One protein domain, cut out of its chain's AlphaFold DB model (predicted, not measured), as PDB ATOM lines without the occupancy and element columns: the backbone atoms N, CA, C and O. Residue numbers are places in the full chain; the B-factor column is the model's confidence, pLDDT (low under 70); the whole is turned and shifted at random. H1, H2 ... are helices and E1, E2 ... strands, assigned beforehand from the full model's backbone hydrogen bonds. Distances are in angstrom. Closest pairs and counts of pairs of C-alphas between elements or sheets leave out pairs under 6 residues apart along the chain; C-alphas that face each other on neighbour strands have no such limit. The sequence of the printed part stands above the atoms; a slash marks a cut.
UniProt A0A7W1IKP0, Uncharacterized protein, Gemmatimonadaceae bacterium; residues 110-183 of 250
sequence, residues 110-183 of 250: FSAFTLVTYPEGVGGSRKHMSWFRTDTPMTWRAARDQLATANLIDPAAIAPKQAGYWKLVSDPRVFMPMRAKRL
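AT A GLANCE: This is residues 110 to 183 of the 250 residues of an uncharacterized protein of Gemmatimonadaceae bacterium (UniProt A0A7W1IKP0). A twisted sheet of four strands has one helix, H1, over one face, running slantwise to the strands. The long hairpin of E1 and E2 makes the sheet's core, and E2 bends by 118 degrees at residue 136 and then leads straight into H1. The printed part has 74 residues, in the order E1, E2, H1, E3, E4; the sheet order is E3, E1, E2, E4, mixed in direction, and the class is mixed, helices and strands. The whole is compact, with a radius of gyration of the C-alphas of 12.0 A and spans of 33 by 23 by 17 A.

IN THESE COORDINATES: Find C-alpha 110 at (84.975, 66.090, 116.356); from there E1, residues 110 to 118, runs 23.2 A. E2, residues 128 to 139, spans 22.6 A. At C-alpha 140, (80.925, 68.855, 111.225), begins H1, residues 140 to 149, 14.3 A. E3 is residues 165 to 169, and E4, residues 180 to 182, ends at (74.575, 66.770, 124.697).

HOW THE PARTS SIT: Inner strands E1 and E2 are antiparallel, with N 115 and O 130 at 2.8 A. Edge strand E3 is antiparallel to E1, with N 116 and O 167 at 2.8 A. Edge strand E4 is parallel to E2, with N 181 and O 131 at 2.9 A. H1 is on the sheet, over E1, at a height of 9.4 A and 49 degrees to E1 on the local plane; its closest C-alphas to E3 are Arg 144 and Leu 168, 7.4 A. Every O i to N i+4 pair in H1 is within hydrogen-bond range. E2, H1 and E3 form a split strand-helix-strand unit, two strands running the same way with E1 between them; its crossover is right-handed.

THE WHOLE: Look at Ser 125 and Thr 136, whose C-alphas are the farthest apart, 34.9 A. The printed part has no cut. The link from H1 to E3, residues 150 to 164, is long. Model confidence is under 70 in 20 residues, among them 155 to 162 and 170 to 174.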
ATOM      1  N   PHE A 110      84.860  65.252 115.168       69.69
ATOM      2  CA  PHE A 110      84.975  66.090 116.356       69.69
ATOM      3  C   PHE A 110      83.958  65.644 117.407       69.69
ATOM      4  O   PHE A 110      82.847  65.224 117.074       69.69
ATOM      5  N   SER A 111      84.339  65.758 118.680       77.88
ATOM      6  CA  SER A 111      83.469  65.438 119.825       77.88
ATOM      7  C   SER A 111      82.909  66.678 120.526       77.88
ATOM      8  O   SER A 111      82.120  66.568 121.466       77.88
ATOM      9  N   ALA A 112      83.340  67.863 120.098       76.44
ATOM     10  CA  ALA A 112      83.033  69.139 120.721       76.44
ATOM     11  C   ALA A 112      82.695  70.176 119.650       76.44
ATOM     12  O   ALA A 112      83.414  70.327 118.662       76.44
ATOM     13  N   PHE A 113      81.597  70.896 119.866       78.06
ATOM     14  CA  PHE A 113      81.094  71.903 118.946       78.06
ATOM     15  C   PHE A 113      80.619  73.136 119.709       78.06
ATOM     16  O   PHE A 113      79.973  73.041 120.751       78.06
ATOM     17  N   THR A 114      80.902  74.310 119.164       75.94
ATOM     18  CA  THR A 114      80.424  75.596 119.664       75.94
ATOM     19  C   THR A 114      79.543  76.221 118.599       75.94
ATOM     20  O   THR A 114      80.006  76.529 117.500       75.94
ATOM     21  N   LEU A 115      78.269  76.396 118.926       82.00
ATOM     22  CA  LEU A 115      77.299  77.094 118.101       82.00
ATOM     23  C   LEU A 115      77.196  78.544 118.560       82.00
ATOM     24  O   LEU A 115      76.970  78.829 119.737       82.00
ATOM     25  N   VAL A 116      77.301  79.456 117.609       77.38
ATOM     26  CA  VAL A 116      77.000  80.868 117.790       77.38
ATOM     27  C   VAL A 116      75.831  81.218 116.886       77.38
ATOM     28  O   VAL A 116      75.914  80.972 115.685       77.38
ATOM     29  N   THR A 117      74.767  81.797 117.434       77.25
ATOM     30  CA  THR A 117      73.642  82.316 116.649       77.25
ATOM     31  C   THR A 117      73.515  83.824 116.822       77.25
ATOM     32  O   THR A 117      73.753  84.378 117.902       77.25
ATOM     33  N   TYR A 118      73.160  84.479 115.724       77.00
ATOM     34  CA  TYR A 118      73.001  85.917 115.583       77.00
ATOM     35  C   TYR A 118      71.576  86.190 115.084       77.00
ATOM     36  O   TYR A 118      71.350  86.248 113.875       77.00
ATOM     37  N   PRO A 119      70.590  86.342 115.986       78.19
ATOM     38  CA  PRO A 119      69.196  86.563 115.599       78.19
ATOM     39  C   PRO A 119      69.006  87.772 114.676       78.19
ATOM     40  O   PRO A 119      68.215  87.709 113.746       78.19
ATOM     41  N   GLU A 120      69.785  88.832 114.884       73.81
ATOM     42  CA  GLU A 120      69.745  90.089 114.117       73.81
ATOM     43  C   GLU A 120      70.843  90.166 113.035       73.81
ATOM     44  O   GLU A 120      70.994  91.188 112.374       73.81
ATOM     45  N   GLY A 121      71.640  89.106 112.863       70.06
ATOM     46  CA  GLY A 121      72.862  89.135 112.060       70.06
ATOM     47  C   GLY A 121      74.087  89.668 112.816       70.06
ATOM     48  O   GLY A 121      74.032  90.107 113.970       70.06
ATOM     49  N   VAL A 122      75.250  89.567 112.181       65.44
ATOM     50  CA  VAL A 122      76.540  89.984 112.740       65.44
ATOM     51  C   VAL A 122      76.576  91.507 112.874       65.44
ATOM     52  O   VAL A 122      76.446  92.224 111.886       65.44
ATOM     53  N   GLY A 123      76.793  91.985 114.102       65.62
ATOM     54  CA  GLY A 123      76.718  93.406 114.469       65.62
ATOM     55  C   GLY A 123      75.438  93.777 115.223       65.62
ATOM     56  O   GLY A 123      75.355  94.880 115.753       65.62
ATOM     57  N   GLY A 124      74.475  92.853 115.313       70.25
ATOM     58  CA  GLY A 124      73.301  92.998 116.165       70.25
ATOM     59  C   GLY A 124      73.632  92.969 117.658       70.25
ATOM     60  O   GLY A 124      74.710  92.543 118.085       70.25
ATOM     61  N   SER A 125      72.668  93.401 118.466       75.69
ATOM     62  CA  SER A 125      72.813  93.538 119.921       75.69
ATOM     63  C   SER A 125      72.828  92.190 120.652       75.69
ATOM     64  O   SER A 125      73.332  92.074 121.772       75.69
ATOM     65  N   ARG A 126      72.287  91.149 120.008       76.00
ATOM     66  CA  ARG A 126      72.098  89.819 120.590       76.00
ATOM     67  C   ARG A 126      72.966  88.785 119.891       76.00
ATOM     68  O   ARG A 126      72.897  88.584 118.681       76.00
ATOM     69  N   LYS A 127      73.748  88.073 120.700       82.00
ATOM     70  CA  LYS A 127      74.549  86.914 120.307       82.00
ATOM     71  C   LYS A 127      74.307  85.807 121.322       82.00
ATOM     72  O   LYS A 127      74.509  86.016 122.517       82.00
ATOM     73  N   HIS A 128      73.949  84.620 120.850       83.94
ATOM     74  CA  HIS A 128      73.825  83.448 121.711       83.94
ATOM     75  C   HIS A 128      74.957  82.472 121.426       83.94
ATOM     76  O   HIS A 128      75.254  82.164 120.274       83.94
ATOM     77  N   MET A 129      75.600  81.990 122.487       81.69
ATOM     78  CA  MET A 129      76.610  80.938 122.412       81.69
ATOM     79  C   MET A 129      76.095  79.696 123.127       81.69
ATOM     80  O   MET A 129      75.623  79.776 124.259       81.69
ATOM     81  N   SER A 130      76.182  78.558 122.449       83.31
ATOM     82  CA  SER A 130      75.821  77.243 122.970       83.31
ATOM     83  C   SER A 130      76.944  76.258 122.687       83.31
ATOM     84  O   SER A 130      77.520  76.255 121.602       83.31
ATOM     85  N   TRP A 131      77.248  75.410 123.661       85.88
ATOM     86  CA  TRP A 131      78.294  74.399 123.552       85.88
ATOM     87  C   TRP A 131      77.658  73.019 123.533       85.88
ATOM     88  O   TRP A 131      76.759  72.735 124.328       85.88
ATOM     89  N   PHE A 132      78.133  72.167 122.634       85.31
ATOM     90  CA  PHE A 132      77.629  70.821 122.436       85.31
ATOM     91  C   PHE A 132      78.759  69.804 122.490       85.31
ATOM     92  O   PHE A 132      79.839  70.023 121.941       85.31
ATOM     93  N   ARG A 133      78.482  68.675 123.131       84.81
ATOM     94  CA  ARG A 133      79.355  67.505 123.168       84.81
ATOM     95  C   ARG A 133      78.641  66.311 122.549       84.81
ATOM     96  O   ARG A 133      77.433  66.137 122.738       84.81
ATOM     97  N   THR A 134      79.393  65.484 121.836       80.00
ATOM     98  CA  THR A 134      78.926  64.201 121.307       80.00
ATOM     99  C   THR A 134      79.683  63.062 121.981       80.00
ATOM    100  O   THR A 134      80.867  63.186 122.293       80.00
ATOM    101  N   ASP A 135      78.992  61.951 122.239       75.38
ATOM    102  CA  ASP A 135      79.627  60.755 122.813       75.38
ATOM    103  C   ASP A 135      80.400  59.971 121.747       75.38
ATOM    104  O   ASP A 135      81.409  59.335 122.033       75.38
ATOM    105  N   THR A 136      79.943  60.056 120.497       74.56
ATOM    106  CA  THR A 136      80.627  59.515 119.324       74.56
ATOM    107  C   THR A 136      81.186  60.684 118.507       74.56
ATOM    108  O   THR A 136      80.406  61.580 118.155       74.56
ATOM    109  N   PRO A 137      82.499  60.714 118.204       77.19
ATOM    110  CA  PRO A 137      83.069  61.714 117.307       77.19
ATOM    111  C   PRO A 137      82.337  61.694 115.963       77.19
ATOM    112  O   PRO A 137      82.105  60.627 115.396       77.19
ATOM    113  N   MET A 138      81.959  62.862 115.450       67.44
ATOM    114  CA  MET A 138      81.221  62.963 114.188       67.44
ATOM    115  C   MET A 138      81.717  64.114 113.329       67.44
ATOM    116  O   MET A 138      82.395  65.021 113.809       67.44
ATOM    117  N   THR A 139      81.385  64.076 112.041       71.75
ATOM    118  CA  THR A 139      81.759  65.148 111.120       71.75
ATOM    119  C   THR A 139      80.999  66.428 111.443       71.75
ATOM    120  O   THR A 139      79.886  66.411 111.979       71.75
ATOM    121  N   TRP A 140      81.585  67.563 111.068       72.69
ATOM    122  CA  TRP A 140      80.925  68.855 111.225       72.69
ATOM    123  C   TRP A 140      79.568  68.911 110.508       72.69
ATOM    124  O   TRP A 140      78.600  69.434 111.057       72.69
ATOM    125  N   ARG A 141      79.480  68.315 109.312       66.62
ATOM    126  CA  ARG A 141      78.244  68.237 108.527       66.62
ATOM    127  C   ARG A 141      77.143  67.485 109.276       66.62
ATOM    128  O   ARG A 141      76.034  67.996 109.389       66.62
ATOM    129  N   ALA A 142      77.469  66.334 109.865       71.88
ATOM    130  CA  ALA A 142      76.519  65.565 110.665       71.88
ATOM    131  C   ALA A 142      76.023  66.358 111.888       71.88
ATOM    132  O   ALA A 142      74.829  66.343 112.190       71.88
ATOM    133  N   ALA A 143      76.915  67.096 112.557       74.88
ATOM    134  CA  ALA A 143      76.537  67.949 113.681       74.88
ATOM    135  C   ALA A 143      75.630  69.116 113.249       74.88
ATOM    136  O   ALA A 143      74.620  69.382 113.901       74.88
ATOM    137  N   ARG A 144      75.940  69.779 112.125       77.81
ATOM    138  CA  ARG A 144      75.089  70.819 111.525       77.81
ATOM    139  C   ARG A 144      73.687  70.282 111.236       77.81
ATOM    140  O   ARG A 144      72.707  70.910 111.627       77.81
ATOM    141  N   ASP A 145      73.587  69.128 110.589       75.81
ATOM    142  CA  ASP A 145      72.300  68.563 110.177       75.81
ATOM    143  C   ASP A 145      71.445  68.154 111.393       75.81
ATOM    144  O   ASP A 145      70.227  68.352 111.395       75.81
ATOM    145  N   GLN A 146      72.068  67.671 112.478       80.88
ATOM    146  CA  GLN A 146      71.374  67.421 113.749       80.88
ATOM    147  C   GLN A 146      70.856  68.710 114.398       80.88
ATOM    148  O   GLN A 146      69.721  68.740 114.874       80.88
ATOM    149  N   LEU A 147      71.645  69.788 114.387       79.94
ATOM    150  CA  LEU A 147      71.216  71.093 114.902       79.94
ATOM    151  C   LEU A 147      70.078  71.697 114.066       79.94
ATOM    152  O   LEU A 147      69.143  72.258 114.638       79.94
ATOM    153  N   ALA A 148      70.124  71.544 112.741       77.25
ATOM    154  CA  ALA A 148      69.050  71.967 111.844       77.25
ATOM    155  C   ALA A 148      67.765  71.158 112.094       77.25
ATOM    156  O   ALA A 148      66.696  71.732 112.261       77.25
ATOM    157  N   THR A 149      67.875  69.832 112.242       75.25
ATOM    158  CA  THR A 149      66.739  68.947 112.579       75.25
ATOM    159  C   THR A 149      66.111  69.294 113.935       75.25
ATOM    160  O   THR A 149      64.911  69.108 114.152       75.25
ATOM    161  N   ALA A 150      66.921  69.796 114.869       80.12
ATOM    162  CA  ALA A 150      66.472  70.275 116.171       80.12
ATOM    163  C   ALA A 150      65.897  71.706 116.140       80.12
ATOM    164  O   ALA A 150      65.547  72.222 117.200       80.12
ATOM    165  N   ASN A 151      65.791  72.341 114.963       84.06
ATOM    166  CA  ASN A 151      65.371  73.734 114.773       84.06
ATOM    167  C   ASN A 151      66.217  74.748 115.566       84.06
ATOM    168  O   ASN A 151      65.717  75.787 115.994       84.06
ATOM    169  N   LEU A 152      67.500  74.447 115.793       82.12
ATOM    170  CA  LEU A 152      68.425  75.349 116.492       82.12
ATOM    171  C   LEU A 152      69.157  76.300 115.543       82.12
ATOM    172  O   LEU A 152      69.673  77.327 115.983       82.12
ATOM    173  N   ILE A 153      69.224  75.946 114.259       78.00
ATOM    174  CA  ILE A 153      69.814  76.752 113.190       78.00
ATOM    175  C   ILE A 153      68.954  76.647 111.933       78.00
ATOM    176  O   ILE A 153      68.358  75.599 111.681       78.00
ATOM    177  N   ASP A 154      68.951  77.706 111.128       73.88
ATOM    178  CA  ASP A 154      68.421  77.679 109.766       73.88
ATOM    179  C   ASP A 154      69.585  77.503 108.777       73.88
ATOM    180  O   ASP A 154      70.383  78.430 108.614       73.88
ATOM    181  N   PRO A 155      69.728  76.351 108.098       65.81
ATOM    182  CA  PRO A 155      70.830  76.125 107.167       65.81
ATOM    183  C   PRO A 155      70.843  77.099 105.977       65.81
ATOM    184  O   PRO A 155      71.893  77.236 105.351       65.81
ATOM    185  N   ALA A 156      69.735  77.789 105.677       65.19
ATOM    186  CA  ALA A 156      69.671  78.814 104.635       65.19
ATOM    187  C   ALA A 156      70.242  80.175 105.083       65.19
ATOM    188  O   ALA A 156      70.561  81.017 104.240       65.19
ATOM    189  N   ALA A 157      70.426  80.399 106.390       64.94
ATOM    190  CA  ALA A 157      70.953  81.643 106.953       64.94
ATOM    191  C   ALA A 157      72.492  81.711 106.898       64.94
ATOM    192  O   ALA A 157      73.181  81.706 107.920       64.94
ATOM    193  N   ILE A 158      73.040  81.754 105.681       57.53
ATOM    194  CA  ILE A 158      74.489  81.687 105.414       57.53
ATOM    195  C   ILE A 158      75.168  83.056 105.287       57.53
ATOM    196  O   ILE A 158      76.398  83.133 105.295       57.53
ATOM    197  N   ALA A 159      74.402  84.142 105.156       56.12
ATOM    198  CA  ALA A 159      74.961  85.480 104.997       56.12
ATOM    199  C   ALA A 159      75.172  86.159 106.366       56.12
ATOM    200  O   ALA A 159      74.232  86.237 107.152       56.12
ATOM    201  N   PRO A 160      76.354  86.737 106.661       54.69
ATOM    202  CA  PRO A 160      76.643  87.314 107.977       54.69
ATOM    203  C   PRO A 160      75.665  88.397 108.443       54.69
ATOM    204  O   PRO A 160      75.404  88.504 109.633       54.69
ATOM    205  N   LYS A 161      75.120  89.208 107.532       65.25
ATOM    206  CA  LYS A 161      74.152  90.270 107.865       65.25
ATOM    207  C   LYS A 161      72.700  89.780 107.925       65.25
ATOM    208  O   LYS A 161      71.806  90.574 108.187       65.25
ATOM    209  N   GLN A 162      72.454  88.506 107.640       62.16
ATOM    210  CA  GLN A 162      71.115  87.935 107.637       62.16
ATOM    211  C   GLN A 162      70.663  87.644 109.068       62.16
ATOM    212  O   GLN A 162      71.434  87.145 109.893       62.16
ATOM    213  N   ALA A 163      69.397  87.935 109.351       72.00
ATOM    214  CA  ALA A 163      68.766  87.525 110.594       72.00
ATOM    215  C   ALA A 163      68.817  85.995 110.732       72.00
ATOM    216  O   ALA A 163      68.581  85.265 109.771       72.00
ATOM    217  N   GLY A 164      69.161  85.512 111.922       67.38
ATOM    218  CA  GLY A 164      69.345  84.084 112.176       67.38
ATOM    219  C   GLY A 164      70.671  83.511 111.673       67.38
ATOM    220  O   GLY A 164      70.847  82.293 111.736       67.38
ATOM    221  N   TYR A 165      71.618  84.350 111.222       69.19
ATOM    222  CA  TYR A 165      72.961  83.894 110.861       69.19
ATOM    223  C   TYR A 165      73.587  83.101 112.005       69.19
ATOM    224  O   TYR A 165      73.442  83.427 113.187       69.19
ATOM    225  N   TRP A 166      74.323  82.055 111.662       78.06
ATOM    226  CA  TRP A 166      74.925  81.174 112.645       78.06
ATOM    227  C   TRP A 166      76.328  80.756 112.232       78.06
ATOM    228  O   TRP A 166      76.731  80.808 111.071       78.06
ATOM    229  N   LYS A 167      77.101  80.332 113.228       71.31
ATOM    230  CA  LYS A 167      78.438  79.785 113.048       71.31
ATOM    231  C   LYS A 167      78.611  78.577 113.952       71.31
ATOM    232  O   LYS A 167      78.441  78.682 115.163       71.31
ATOM    233  N   LEU A 168      78.995  77.451 113.363       71.44
ATOM    234  CA  LEU A 168      79.349  76.235 114.088       71.44
ATOM    235  C   LEU A 168      80.858  76.010 113.986       71.44
ATOM    236  O   LEU A 168      81.405  75.980 112.882       71.44
ATOM    237  N   VAL A 169      81.515  75.862 115.133       71.12
ATOM    238  CA  VAL A 169      82.976  75.771 115.259       71.12
ATOM    239  C   VAL A 169      83.341  74.523 116.056       71.12
ATOM    240  O   VAL A 169      82.726  74.272 117.088       71.12
ATOM    241  N   SER A 170      84.337  73.758 115.612       65.75
ATOM    242  CA  SER A 170      84.852  72.571 116.320       65.75
ATOM    243  C   SER A 170      86.187  72.803 117.051       65.75
ATOM    244  O   SER A 170      86.801  71.860 117.543       65.75
ATOM    245  N   ASP A 171      86.644  74.055 117.128       65.50
ATOM    246  CA  ASP A 171      87.887  74.448 117.803       65.50
ATOM    247  C   ASP A 171      87.771  74.263 119.334       65.50
ATOM    248  O   ASP A 171      86.883  74.862 119.962       65.50
ATOM    249  N   PRO A 172      88.663  73.470 119.964       63.97
ATOM    250  CA  PRO A 172      88.654  73.248 121.407       63.97
ATOM    251  C   PRO A 172      88.918  74.518 122.229       63.97
ATOM    252  O   PRO A 172      88.494  74.581 123.379       63.97
ATOM    253  N   ARG A 173      89.569  75.551 121.670       65.38
ATOM    254  CA  ARG A 173      89.894  76.797 122.395       65.38
ATOM    255  C   ARG A 173      88.664  77.628 122.750       65.38
ATOM    256  O   ARG A 173      88.681  78.366 123.728       65.38
ATOM    257  N   VAL A 174      87.603  77.528 121.950       64.94
ATOM    258  CA  VAL A 174      86.331  78.244 122.170       64.94
ATOM    259  C   VAL A 174      85.266  77.369 122.836       64.94
ATOM    260  O   VAL A 174      84.169  77.847 123.148       64.94
ATOM    261  N   PHE A 175      85.583  76.094 123.067       73.06
ATOM    262  CA  PHE A 175      84.692  75.130 123.691       73.06
ATOM    263  C   PHE A 175      84.728  75.237 125.221       73.06
ATOM    264  O   PHE A 175      85.792  75.242 125.833       73.06
ATOM    265  N   MET A 176      83.552  75.274 125.856       79.31
ATOM    266  CA  MET A 176      83.420  75.269 127.315       79.31
ATOM    267  C   MET A 176      82.793  73.952 127.791       79.31
ATOM    268  O   MET A 176      81.565  73.825 127.752       79.31
ATOM    269  N   PRO A 177      83.587  72.986 128.296       77.38
ATOM    270  CA  PRO A 177      83.086  71.665 128.677       77.38
ATOM    271  C   PRO A 177      82.025  71.726 129.780       77.38
ATOM    272  O   PRO A 177      81.049  70.986 129.719       77.38
ATOM    273  N   MET A 178      82.150  72.652 130.737       83.12
ATOM    274  CA  MET A 178      81.198  72.750 131.852       83.12
ATOM    275  C   MET A 178      79.820  73.289 131.465       83.12
ATOM    276  O   MET A 178      78.851  73.082 132.189       83.12
ATOM    277  N   ARG A 179      79.720  73.987 130.330       82.94
ATOM    278  CA  ARG A 179      78.452  74.508 129.796       82.94
ATOM    279  C   ARG A 179      77.935  73.666 128.632       82.94
ATOM    280  O   ARG A 179      76.884  73.985 128.071       82.94
ATOM    281  N   ALA A 180      78.685  72.631 128.252       83.25
ATOM    282  CA  ALA A 180      78.375  71.801 127.111       83.25
ATOM    283  C   ALA A 180      77.174  70.908 127.409       83.25
ATOM    284  O   ALA A 180      77.135  70.176 128.394       83.25
ATOM    285  N   LYS A 181      76.190  70.964 126.519       90.06
ATOM    286  CA  LYS A 181      75.029  70.080 126.530       90.06
ATOM    287  C   LYS A 181      75.268  68.936 125.553       90.06
ATOM    288  O   LYS A 181      76.096  69.041 124.649       90.06
ATOM    289  N   ARG A 182      74.537  67.836 125.700       87.25
ATOM    290  CA  ARG A 182      74.575  66.770 124.697       87.25
ATOM    291  C   ARG A 182      74.000  67.296 123.381       87.25
ATOM    292  O   ARG A 182      72.985  67.997 123.400       87.25
ATOM    293  N   LEU A 183      74.645  66.982 122.259       82.88
ATOM    294  CA  LEU A 183      74.094  67.304 120.943       82.88
ATOM    295  C   LEU A 183      72.714  66.631 120.799       82.88
ATOM    296  O   LEU A 183      72.580  65.465 121.196       82.88
TER     297      LEU A 183